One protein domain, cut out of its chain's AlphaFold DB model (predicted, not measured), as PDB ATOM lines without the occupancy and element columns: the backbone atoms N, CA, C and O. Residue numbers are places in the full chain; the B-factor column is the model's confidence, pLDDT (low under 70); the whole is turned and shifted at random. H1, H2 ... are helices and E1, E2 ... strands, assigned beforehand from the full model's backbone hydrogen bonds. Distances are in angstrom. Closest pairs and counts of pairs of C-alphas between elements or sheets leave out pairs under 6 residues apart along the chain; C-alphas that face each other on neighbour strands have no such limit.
ATOM      1  N   LEU A  17     161.024 150.404 283.818       93.88
ATOM      2  CA  LEU A  17     159.726 149.951 283.338       93.88
ATOM      3  C   LEU A  17     159.460 150.592 281.985       93.88
ATOM      4  O   LEU A  17     159.803 151.756 281.769       93.88
ATOM      5  N   ASP A  18     158.752 149.870 281.132       95.75
ATOM      6  CA  ASP A  18     158.232 150.424 279.895       95.75
ATOM      7  C   ASP A  18     156.725 150.662 280.080       95.75
ATOM      8  O   ASP A  18     155.964 149.758 280.444       95.75
ATOM      9  N   LEU A  19     156.296 151.914 279.886       96.56
ATOM     10  CA  LEU A  19     154.889 152.319 279.927       96.56
ATOM     11  C   LEU A  19     154.344 152.390 278.498       96.56
ATOM     12  O   LEU A  19     154.965 152.974 277.608       96.56
ATOM     13  N   TYR A  20     153.145 151.855 278.299       98.06
ATOM     14  CA  TYR A  20     152.461 151.797 277.015       98.06
ATOM     15  C   TYR A  20     151.087 152.452 277.124       98.06
ATOM     16  O   TYR A  20     150.337 152.210 278.070       98.06
ATOM     17  N   LEU A  21     150.758 153.261 276.120       98.31
ATOM     18  CA  LEU A  21     149.407 153.721 275.835       98.31
ATOM     19  C   LEU A  21     148.843 152.842 274.722       98.31
ATOM     20  O   LEU A  21     149.346 152.867 273.595       98.31
ATOM     21  N   LEU A  22     147.810 152.074 275.048       98.44
ATOM     22  CA  LEU A  22     147.159 151.133 274.146       98.44
ATOM     23  C   LEU A  22     145.759 151.623 273.760       98.44
ATOM     24  O   LEU A  22     145.062 152.261 274.554       98.44
ATOM     25  N   TYR A  23     145.336 151.264 272.554       98.25
ATOM     26  CA  TYR A  23     143.970 151.393 272.056       98.25
ATOM     27  C   TYR A  23     143.429 150.006 271.698       98.25
ATOM     28  O   TYR A  23     144.194 149.127 271.309       98.25
ATOM     29  N   GLN A  24     142.120 149.799 271.833       97.31
ATOM     30  CA  GLN A  24     141.473 148.518 271.551       97.31
ATOM     31  C   GLN A  24     140.447 148.681 270.410       97.31
ATOM     32  O   GLN A  24     139.267 148.916 270.681       97.31
ATOM     33  N   PRO A  25     140.866 148.603 269.128       96.06
ATOM     34  CA  PRO A  25     139.964 148.754 267.979       96.06
ATOM     35  C   PRO A  25     139.003 147.571 267.798       96.06
ATOM     36  O   PRO A  25     137.979 147.692 267.129       96.06
ATOM     37  N   THR A  26     139.335 146.398 268.335       95.38
ATOM     38  CA  THR A  26     138.492 145.198 268.298       95.38
ATOM     39  C   THR A  26     138.666 144.432 269.607       95.38
ATOM     40  O   THR A  26     139.703 144.511 270.265       95.38
ATOM     41  N   GLU A  27     137.626 143.722 270.035       93.50
ATOM     42  CA  GLU A  27     137.663 142.964 271.282       93.50
ATOM     43  C   GLU A  27     138.813 141.938 271.265       93.50
ATOM     44  O   GLU A  27     139.049 141.255 270.268       93.50
ATOM     45  N   GLY A  28     139.588 141.888 272.351       90.31
ATOM     46  CA  GLY A  28     140.810 141.084 272.464       90.31
ATOM     47  C   GLY A  28     142.069 141.587 271.731       90.31
ATOM     48  O   GLY A  28     143.126 141.010 271.966       90.31
ATOM     49  N   THR A  29     142.026 142.632 270.888       95.06
ATOM     50  CA  THR A  29     143.222 143.129 270.172       95.06
ATOM     51  C   THR A  29     143.656 144.523 270.629       95.06
ATOM     52  O   THR A  29     142.907 145.490 270.528       95.06
ATOM     53  N   TYR A  30     144.900 144.640 271.098       97.12
ATOM     54  CA  TYR A  30     145.488 145.904 271.550       97.12
ATOM     55  C   TYR A  30     146.498 146.451 270.535       97.12
ATOM     56  O   TYR A  30     147.445 145.767 270.144       97.12
ATOM     57  N   GLU A  31     146.328 147.712 270.154       97.19
ATOM     58  CA  GLU A  31     147.244 148.485 269.319       97.19
ATOM     59  C   GLU A  31     148.051 149.466 270.182       97.19
ATOM     60  O   GLU A  31     147.508 150.114 271.078       97.19
ATOM     61  N   VAL A  32     149.355 149.584 269.924       98.06
ATOM     62  CA  VAL A  32     150.250 150.481 270.669       98.06
ATOM     63  C   VAL A  32     150.233 151.868 270.034       98.06
ATOM     64  O   VAL A  32     150.714 152.040 268.917       98.06
ATOM     65  N   ILE A  33     149.736 152.864 270.765       98.06
ATOM     66  CA  ILE A  33     149.650 154.256 270.298       98.06
ATOM     67  C   ILE A  33     150.882 155.070 270.711       98.06
ATOM     68  O   ILE A  33     151.404 155.856 269.921       98.06
ATOM     69  N   LYS A  34     151.379 154.879 271.940       97.75
ATOM     70  CA  LYS A  34     152.567 155.583 272.454       97.75
ATOM     71  C   LYS A  34     153.329 154.710 273.442       97.75
ATOM     72  O   LYS A  34     152.723 153.913 274.158       97.75
ATOM     73  N   THR A  35     154.647 154.871 273.488       97.25
ATOM     74  CA  THR A  35     155.522 154.175 274.435       97.25
ATOM     75  C   THR A  35     156.430 155.164 275.151       97.25
ATOM     76  O   THR A  35     156.881 156.155 274.571       97.25
ATOM     77  N   TRP A  36     156.708 154.877 276.416       96.56
ATOM     78  CA  TRP A  36     157.722 155.542 277.222       96.56
ATOM     79  C   TRP A  36     158.622 154.443 277.793       96.56
ATOM     80  O   TRP A  36     158.307 153.901 278.854       96.56
ATOM     81  N   PRO A  37     159.680 154.044 277.069       95.88
ATOM     82  CA  PRO A  37     160.596 153.016 277.541       95.88
ATOM     83  C   PRO A  37     161.527 153.555 278.636       95.88
ATOM     84  O   PRO A  37     161.701 154.770 278.776       95.88
ATOM     85  N   GLY A  38     162.153 152.655 279.390       92.75
ATOM     86  CA  GLY A  38     163.255 152.969 280.301       92.75
ATOM     87  C   GLY A  38     162.888 153.872 281.483       92.75
ATOM     88  O   GLY A  38     163.758 154.567 282.002       92.75
ATOM     89  N   GLN A  39     161.621 153.908 281.905       93.62
ATOM     90  CA  GLN A  39     161.181 154.729 283.038       93.62
ATOM     91  C   GLN A  39     161.723 154.145 284.340       93.62
ATOM     92  O   GLN A  39     161.420 153.002 284.671       93.62
ATOM     93  N   GLU A  40     162.509 154.904 285.101       92.00
ATOM     94  CA  GLU A  40     163.041 154.425 286.380       92.00
ATOM     95  C   GLU A  40     161.917 154.001 287.345       92.00
ATOM     96  O   GLU A  40     160.898 154.680 287.474       92.00
ATOM     97  N   ARG A  41     162.131 152.914 288.097       85.62
ATOM     98  CA  ARG A  41     161.236 152.397 289.154       85.62
ATOM     99  C   ARG A  41     161.218 153.270 290.419       85.62
ATOM    100  O   ARG A  41     161.169 152.771 291.545       85.62
ATOM    101  N   THR A  42     161.263 154.587 290.260       82.69
ATOM    102  CA  THR A  42     161.155 155.541 291.363       82.69
ATOM    103  C   THR A  42     159.687 155.817 291.694       82.69
ATOM    104  O   THR A  42     158.801 155.783 290.841       82.69
ATOM    105  N   LYS A  43     159.393 156.081 292.973       78.69
ATOM    106  CA  LYS A  43     158.062 156.551 293.382       78.69
ATOM    107  C   LYS A  43     157.925 158.009 292.953       78.69
ATOM    108  O   LYS A  43     158.620 158.863 293.499       78.69
ATOM    109  N   GLY A  44     157.030 158.297 292.015       85.25
ATOM    110  CA  GLY A  44     156.867 159.642 291.472       85.25
ATOM    111  C   GLY A  44     155.605 159.806 290.632       85.25
ATOM    112  O   GLY A  44     154.735 158.938 290.610       85.25
ATOM    113  N   VAL A  45     155.521 160.944 289.943       86.56
ATOM    114  CA  VAL A  45     154.439 161.278 289.010       86.56
ATOM    115  C   VAL A  45     155.061 161.542 287.645       86.56
ATOM    116  O   VAL A  45     155.829 162.490 287.490       86.56
ATOM    117  N   LEU A  46     154.715 160.723 286.650       88.38
ATOM    118  CA  LEU A  46     155.102 160.966 285.264       88.38
ATOM    119  C   LEU A  46     154.151 162.002 284.653       88.38
ATOM    120  O   LEU A  46     153.037 161.678 284.244       88.38
ATOM    121  N   VAL A  47     154.581 163.263 284.603       92.00
ATOM    122  CA  VAL A  47     153.823 164.336 283.946       92.00
ATOM    123  C   VAL A  47     154.118 164.306 282.450       92.00
ATOM    124  O   VAL A  47     155.265 164.456 282.037       92.00
ATOM    125  N   GLN A  48     153.081 164.132 281.632       94.06
ATOM    126  CA  GLN A  48     153.181 164.150 280.173       94.06
ATOM    127  C   GLN A  48     152.254 165.207 279.582       94.06
ATOM    128  O   GLN A  48     151.137 165.409 280.058       94.06
ATOM    129  N   HIS A  49     152.704 165.854 278.509       94.75
ATOM    130  CA  HIS A  49     151.847 166.729 277.721       94.75
ATOM    131  C   HIS A  49     151.020 165.888 276.737       94.75
ATOM    132  O   HIS A  49     151.552 165.020 276.037       94.75
ATOM    133  N   ILE A  50     149.713 166.149 276.675       95.12
ATOM    134  CA  ILE A  50     148.824 165.494 275.713       95.12
ATOM    135  C   ILE A  50     148.992 166.195 274.363       95.12
ATOM    136  O   ILE A  50     148.893 167.415 274.256       95.12
ATOM    137  N   ASP A  51     149.285 165.417 273.330       95.25
ATOM    138  CA  ASP A  51     149.508 165.882 271.962       95.25
ATOM    139  C   ASP A  51     148.712 165.018 270.970       95.25
ATOM    140  O   ASP A  51     148.060 164.041 271.347       95.25
ATOM    141  N   ASN A  52     148.760 165.363 269.682       95.06
ATOM    142  CA  ASN A  52     148.033 164.630 268.644       95.06
ATOM    143  C   ASN A  52     148.481 163.159 268.480       95.06
ATOM    144  O   ASN A  52     147.798 162.420 267.779       95.06
ATOM    145  N   SER A  53     149.596 162.731 269.086       96.75
ATOM    146  CA  SER A  53     150.091 161.347 269.052       96.75
ATOM    147  C   SER A  53     149.484 160.457 270.148       96.75
ATOM    148  O   SER A  53     149.843 159.288 270.237       96.75
ATOM    149  N   TRP A  54     148.610 160.991 271.005       97.69
ATOM    150  CA  TRP A  54     147.853 160.205 271.989       97.69
ATOM    151  C   TRP A  54     146.575 159.575 271.414       97.69
ATOM    152  O   TRP A  54     145.939 158.766 272.087       97.69
ATOM    153  N   TYR A  55     146.185 159.953 270.195       97.69
ATOM    154  CA  TYR A  55     144.938 159.537 269.558       97.69
ATOM    155  C   TYR A  55     145.218 158.542 268.420       97.69
ATOM    156  O   TYR A  55     146.136 158.795 267.637       97.69
ATOM    157  N   PRO A  56     144.420 157.467 268.262       97.12
ATOM    158  CA  PRO A  56     144.580 156.508 267.160       97.12
ATOM    159  C   PRO A  56     144.425 157.137 265.770       97.12
ATOM    160  O   PRO A  56     145.041 156.695 264.802       97.12
ATOM    161  N   SER A  57     143.613 158.190 265.652       96.81
ATOM    162  CA  SER A  57     143.471 158.965 264.423       96.81
ATOM    163  C   SER A  57     143.270 160.456 264.706       96.81
ATOM    164  O   SER A  57     142.922 160.877 265.812       96.81
ATOM    165  N   GLN A  58     143.529 161.289 263.697       95.81
ATOM    166  CA  GLN A  58     143.224 162.716 263.760       95.81
ATOM    167  C   GLN A  58     141.839 162.971 263.175       95.81
ATOM    168  O   GLN A  58     141.564 162.608 262.031       95.81
ATOM    169  N   ILE A  59     140.980 163.616 263.961       96.12
ATOM    170  CA  ILE A  59     139.678 164.100 263.497       96.12
ATOM    171  C   ILE A  59     139.845 165.363 262.645       96.12
ATOM    172  O   ILE A  59     140.751 166.166 262.874       96.12
ATOM    173  N   SER A  60     138.983 165.531 261.643       95.56
ATOM    174  CA  SER A  60     138.999 166.702 260.762       95.56
ATOM    175  C   SER A  60     138.511 167.963 261.478       95.56
ATOM    176  O   SER A  60     137.648 167.895 262.353       95.56
ATOM    177  N   ASP A  61     138.985 169.130 261.042       93.75
ATOM    178  CA  ASP A  61     138.446 170.417 261.496       93.75
ATOM    179  C   ASP A  61     136.911 170.464 261.331       93.75
ATOM    180  O   ASP A  61     136.357 169.999 260.332       93.75
ATOM    181  N   ASN A  62     136.224 171.039 262.321       92.75
ATOM    182  CA  ASN A  62     134.761 171.105 262.448       92.75
ATOM    183  C   ASN A  62     134.013 169.755 262.543       92.75
ATOM    184  O   ASN A  62     132.788 169.738 262.412       92.75
ATOM    185  N   SER A  63     134.686 168.625 262.795       95.56
ATOM    186  CA  SER A  63     133.980 167.383 263.155       95.56
ATOM    187  C   SER A  63     133.293 167.502 264.527       95.56
ATOM    188  O   SER A  63     133.644 168.374 265.325       95.56
ATOM    189  N   PRO A  64     132.377 166.588 264.887       95.62
ATOM    190  CA  PRO A  64     132.045 166.351 266.288       95.62
ATOM    191  C   PRO A  64     133.295 165.979 267.105       95.62
ATOM    192  O   PRO A  64     134.272 165.458 266.556       95.62
ATOM    193  N   ASN A  65     133.250 166.219 268.416       95.50
ATOM    194  CA  ASN A  65     134.254 165.702 269.349       95.50
ATOM    195  C   ASN A  65     134.162 164.170 269.416       95.50
ATOM    196  O   ASN A  65     133.065 163.614 269.339       95.50
ATOM    197  N   VAL A  66     135.299 163.498 269.603       97.19
ATOM    198  CA  VAL A  66     135.375 162.032 269.676       97.19
ATOM    199  C   VAL A  66     135.969 161.611 271.015       97.19
ATOM    200  O   VAL A  66     136.980 162.156 271.451       97.19
ATOM    201  N   SER A  67     135.342 160.632 271.664       97.50
ATOM    202  CA  SER A  67     135.841 160.013 272.893       97.50
ATOM    203  C   SER A  67     136.477 158.666 272.572       97.50
ATOM    204  O   SER A  67     135.865 157.837 271.901       97.50
ATOM    205  N   TRP A  68     137.682 158.444 273.086       97.62
ATOM    206  CA  TRP A  68     138.469 157.234 272.885       97.62
ATOM    207  C   TRP A  68     138.621 156.481 274.204       97.62
ATOM    208  O   TRP A  68     139.019 157.067 275.211       97.62
ATOM    209  N   THR A  69     138.338 155.179 274.189       97.88
ATOM    210  CA  THR A  69     138.676 154.279 275.297       97.88
ATOM    211  C   THR A  69     140.127 153.846 275.139       97.88
ATOM    212  O   THR A  69     140.476 153.170 274.171       97.88
ATOM    213  N   MET A  70     140.963 154.260 276.082       98.12
ATOM    214  CA  MET A  70     142.408 154.058 276.077       98.12
ATOM    215  C   MET A  70     142.820 153.235 277.296       98.12
ATOM    216  O   MET A  70     142.117 153.209 278.307       98.12
ATOM    217  N   TYR A  71     143.975 152.580 277.220       98.25
ATOM    218  CA  TYR A  71     144.491 151.750 278.306       98.25
ATOM    219  C   TYR A  71     145.949 152.097 278.591       98.25
ATOM    220  O   TYR A  71     146.761 152.175 277.671       98.25
ATOM    221  N   PHE A  72     146.292 152.277 279.865       97.69
ATOM    222  CA  PHE A  72     147.684 152.310 280.303       97.69
ATOM    223  C   PHE A  72     148.135 150.921 280.728       97.69
ATOM    224  O   PHE A  72     147.440 150.236 281.478       97.69
ATOM    225  N   TYR A  73     149.316 150.519 280.275       97.75
ATOM    226  CA  TYR A  73     149.887 149.213 280.565       97.75
ATOM    227  C   TYR A  73     151.377 149.344 280.898       97.75
ATOM    228  O   TYR A  73     152.079 150.147 280.285       97.75
ATOM    229  N   ILE A  74     151.839 148.610 281.910       96.31
ATOM    230  CA  ILE A  74     153.182 148.738 282.493       96.31
ATOM    231  C   ILE A  74     153.818 147.353 282.533       96.31
ATOM    232  O   ILE A  74     153.282 146.459 283.187       96.31
ATOM    233  N   VAL A  75     154.983 147.204 281.909       96.00
ATOM    234  CA  VAL A  75     155.794 145.979 281.977       96.00
ATOM    235  C   VAL A  75     157.231 146.284 282.399       96.00
ATOM    236  O   VAL A  75     157.644 147.444 282.478       96.00
ATOM    237  N   GLY A  76     157.997 145.238 282.712       94.19
ATOM    238  CA  GLY A  76     159.454 145.352 282.812       94.19
ATOM    239  C   GLY A  76     160.055 145.798 281.479       94.19
ATOM    240  O   GLY A  76     159.500 145.490 280.424       94.19
ATOM    241  N   ALA A  77     161.174 146.521 281.529       91.00
ATOM    242  CA  ALA A  77     161.938 146.809 280.319       91.00
ATOM    243  C   ALA A  77     162.347 145.502 279.605       91.00
ATOM    244  O   ALA A  77     162.436 144.446 280.228       91.00
ATOM    245  N   ASP A  78     162.527 145.569 278.286       89.75
ATOM    246  CA  ASP A  78     162.845 144.431 277.403       89.75
ATOM    247  C   ASP A  78     161.797 143.287 277.352       89.75
ATOM    248  O   ASP A  78     161.999 142.292 276.648       89.75
ATOM    249  N   TYR A  79     160.642 143.424 278.015       93.81
ATOM    250  CA  TYR A  79     159.558 142.440 277.955       93.81
ATOM    251  C   TYR A  79     158.665 142.628 276.710       93.81
ATOM    252  O   TYR A  79     158.171 143.722 276.434       93.81
ATOM    253  N   ASP A  80     158.375 141.545 275.976       95.50
ATOM    254  CA  ASP A  80     157.434 141.587 274.849       95.50
ATOM    255  C   ASP A  80     155.976 141.690 275.319       95.50
ATOM    256  O   ASP A  80     155.322 140.694 275.637       95.50
ATOM    257  N   ILE A  81     155.442 142.912 275.294       95.88
ATOM    258  CA  ILE A  81     154.044 143.191 275.636       95.88
ATOM    259  C   ILE A  81     153.031 142.339 274.864       95.88
ATOM    260  O   ILE A  81     151.995 142.009 275.432       95.88
ATOM    261  N   GLN A  82     153.289 141.961 273.606       95.75
ATOM    262  CA  GLN A  82     152.309 141.212 272.811       95.75
ATOM    263  C   GLN A  82     152.095 139.803 273.373       95.75
ATOM    264  O   GLN A  82     150.978 139.287 273.338       95.75
ATOM    265  N   THR A  83     153.142 139.217 273.959       95.38
ATOM    266  CA  THR A  83     153.073 137.916 274.624       95.38
ATOM    267  C   THR A  83     152.208 137.962 275.893       95.38
ATOM    268  O   THR A  83     151.385 137.069 276.068       95.38
ATOM    269  N   ASP A  84     152.309 138.991 276.748       95.69
ATOM    270  CA  ASP A  84     151.473 139.074 277.969       95.69
ATOM    271  C   ASP A  84     150.044 139.560 277.683       95.69
ATOM    272  O   ASP A  84     149.085 139.023 278.236       95.69
ATOM    273  N   LEU A  85     149.862 140.485 276.730       95.69
ATOM    274  CA  LEU A  85     148.531 140.921 276.290       95.69
ATOM    275  C   LEU A  85     147.696 139.743 275.743       95.69
ATOM    276  O   LEU A  85     146.487 139.688 275.970       95.69
ATOM    277  N   ALA A  86     148.337 138.760 275.101       95.25
ATOM    278  CA  ALA A  86     147.697 137.517 274.661       95.25
ATOM    279  C   ALA A  86     147.331 136.547 275.810       95.25
ATOM    280  O   ALA A  86     146.525 135.638 275.599       95.25
ATOM    281  N   LEU A  87     147.884 136.730 277.016       95.62
ATOM    282  CA  LEU A  87     147.582 135.947 278.227       95.62
ATOM    283  C   LEU A  87     146.488 136.578 279.105       95.62
ATOM    284  O   LEU A  87     145.984 135.920 280.016       95.62
ATOM    285  N   ILE A  88     146.053 137.812 278.822       94.25
ATOM    286  CA  ILE A  88     144.940 138.452 279.547       94.25
ATOM    287  C   ILE A  88     143.655 137.596 279.514       94.25
ATOM    288  O   ILE A  88     143.073 137.386 280.581       94.25
ATOM    289  N   PRO A  89     143.211 137.027 278.369       93.50
ATOM    290  CA  PRO A  89     142.009 136.188 278.335       93.50
ATOM    291  C   PRO A  89     142.130 134.887 279.142       93.50
ATOM    292  O   PRO A  89     141.110 134.306 279.508       93.50
ATOM    293  N   THR A  90     143.352 134.417 279.417       94.81
ATOM    294  CA  THR A  90     143.607 133.189 280.188       94.81
ATOM    295  C   THR A  90     143.881 133.451 281.669       94.81
ATOM    296  O   THR A  90     144.039 132.493 282.420       94.81
ATOM    297  N   GLN A  91     143.911 134.720 282.105       92.31
ATOM    298  CA  GLN A  91     144.236 135.137 283.480       92.31
ATOM    299  C   GLN A  91     145.618 134.643 283.964       92.31
ATOM    300  O   GLN A  91     145.852 134.465 285.160       92.31
ATOM    301  N   HIS A  92     146.543 134.415 283.025       93.44
ATOM    302  CA  HIS A  92     147.923 133.984 283.284       93.44
ATOM    303  C   HIS A  92     148.955 135.078 282.962       93.44
ATOM    304  O   HIS A  92     150.121 134.786 282.701       93.44
ATOM    305  N   ASN A  93     148.519 136.336 282.980       91.44
ATOM    306  CA  ASN A  93     149.354 137.524 282.837       91.44
ATOM    307  C   ASN A  93     150.308 137.698 284.036       91.44
ATOM    308  O   ASN A  93     149.917 137.554 285.196       91.44
ATOM    309  N   PHE A  94     151.568 138.032 283.753       93.44
ATOM    310  CA  PHE A  94     152.606 138.301 284.754       93.44
ATOM    311  C   PHE A  94     152.540 139.733 285.297       93.44
ATOM    312  O   PHE A  94     153.005 139.996 286.409       93.44
ATOM    313  N   PHE A  95     151.964 140.654 284.523       94.75
ATOM    314  CA  PHE A  95     151.810 142.063 284.877       94.75
ATOM    315  C   PHE A  95     150.341 142.405 285.166       94.75
ATOM    316  O   PHE A  95     149.442 141.689 284.721       94.75
ATOM    317  N   PRO A  96     150.048 143.485 285.917       95.19
ATOM    318  CA  PRO A  96     148.674 143.938 286.129       95.19
ATOM    319  C   PRO A  96     147.951 144.204 284.803       95.19
ATOM    320  O   PRO A  96     148.547 144.728 283.864       95.19
ATOM    321  N   VAL A  97     146.654 143.882 284.742       96.25
ATOM    322  CA  VAL A  97     145.838 144.124 283.542       96.25
ATOM    323  C   VAL A  97     145.842 145.613 283.138       96.25
ATOM    324  O   VAL A  97     145.907 146.477 284.019       96.25
ATOM    325  N   PRO A  98     145.749 145.944 281.833       97.50
ATOM    326  CA  PRO A  98     145.741 147.325 281.359       97.50
ATOM    327  C   PRO A  98     144.634 148.171 282.007       97.50
ATOM    328  O   PRO A  98     143.453 147.821 281.969       97.50
ATOM    329  N   GLN A  99     145.006 149.322 282.567       97.69
ATOM    330  CA  GLN A  99     144.084 150.227 283.249       97.69
ATOM    331  C   GLN A  99     143.358 151.121 282.239       97.69
ATOM    332  O   GLN A  99     143.972 151.969 281.589       97.69
ATOM    333  N   ILE A 100     142.039 150.954 282.148       97.56
ATOM    334  CA  ILE A 100     141.148 151.728 281.275       97.56
ATOM    335  C   ILE A 100     141.010 153.195 281.718       97.56
ATOM    336  O   ILE A 100     140.916 153.487 282.914       97.56
ATOM    337  N   PHE A 101     140.944 154.106 280.744       97.44
ATOM    338  CA  PHE A 101     140.551 155.507 280.907       97.44
ATOM    339  C   PHE A 101     139.965 156.088 279.603       97.44
ATOM    340  O   PHE A 101     140.115 155.512 278.526       97.44
ATOM    341  N   THR A 102     139.304 157.245 279.688       97.38
ATOM    342  CA  THR A 102     138.697 157.921 278.527       97.38
ATOM    343  C   THR A 102     139.504 159.153 278.133       97.38
ATOM    344  O   THR A 102     139.757 160.020 278.968       97.38
ATOM    345  N   LEU A 103     139.855 159.267 276.852       97.00
ATOM    346  CA  LEU A 103     140.542 160.425 276.276       97.00
ATOM    347  C   LEU A 103     139.609 161.146 275.291       97.00
ATOM    348  O   LEU A 103     139.085 160.530 274.366       97.00
ATOM    349  N   ILE A 104     139.387 162.451 275.475       97.00
ATOM    350  CA  ILE A 104     138.474 163.242 274.631       97.00
ATOM    351  C   ILE A 104     139.285 164.059 273.626       97.00
ATOM    352  O   ILE A 104     140.106 164.889 274.008       97.00
ATOM    353  N   GLN A 105     139.012 163.859 272.339       96.75
ATOM    354  CA  GLN A 105     139.572 164.629 271.238       96.75
ATOM    355  C   GLN A 105     138.577 165.713 270.816       96.75
ATOM    356  O   GLN A 105     137.487 165.425 270.316       96.75
ATOM    357  N   ILE A 106     138.956 166.970 271.034       95.25
ATOM    358  CA  ILE A 106     138.151 168.139 270.673       95.25
ATOM    359  C   ILE A 106     138.534 168.571 269.257       95.25
ATOM    360  O   ILE A 106     139.721 168.740 268.965       95.25
TER     361      ILE A 106
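This is residues 17 to 106 of the 383 residues of an uncharacterized protein of Mucor circinelloides f. circinelloides (strain 1006PhL) (UniProt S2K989). You are looking at one strongly twisted sheet of four antiparallel strands, in the order E2 - E1 - E3 - E4, with a small helix, H1, beside its strands. A long link, residues 41 to 65, loops from the end of E2 to the beginning of E3, and its residues 43 to 49 stand free. The printed part has 90 residues, with four named strands and one named helix, along the chain E1, E2, E3, H1, E4; the class is mostly strand. It is only just compact, close to loose, with a radius of gyration of the C-alphas of 14.3 A, and spans 43 by 31 by 17 A.

Begin at E1, residues 17 to 26, an inner strand. E2, residues 29 to 40, is its antiparallel neighbour at 169 degrees and forms a hairpin with it; look for N 21 and O 34, within hydrogen-bond range at 2.9 A. E2 is an edge strand and bends by 71 degrees at residue 33. On the other side of E1 find E3, residues 66 to 76, antiparallel at 141 degrees, with N 20 and O 73 at 2.8 A. E4, residues 99 to 105, is the other edge strand, antiparallel to E3 at 142 degrees, with N 68 and O 103 at 2.8 A. E4 is apart from E1 and from E2. From edge to edge the strands' lines turn by 77 degrees. H1, residues 81 to 85, is on the sheet at a height over the sheet of 6.3 A, beside the strands and over none of them. Its closest C-alphas to E3 are those of Ile 81 and Val 75, 7.1 A apart. In H1 every O i to N i+4 pair is within hydrogen-bond range.

Find C-alpha 17 at (159.726, 149.951, 283.338); from there E1 runs 26.5 A to Thr 26. After a tight link E2 covers 28.0 A from Thr 29 to Glu 40. E3 starts with C-alpha 66 at (135.375, 162.032, 269.676) and runs 32.1 A to Gly 76. H1, Ile 81 to Leu 85, measures 6.0 A. E4 begins at Gln 99 and ends 19.3 A on, with C-alpha 105 at (139.572, 164.629, 271.238).

The two C-alphas farthest apart are those of Asn 62 and His 92, 44.6 A. The printed part has no cut. The links from E2 to E3, 25 residues, and from H1 to E4, 13 residues, are long. The mean pLDDT of the printed part is 94.9, and no printed residue is under 70.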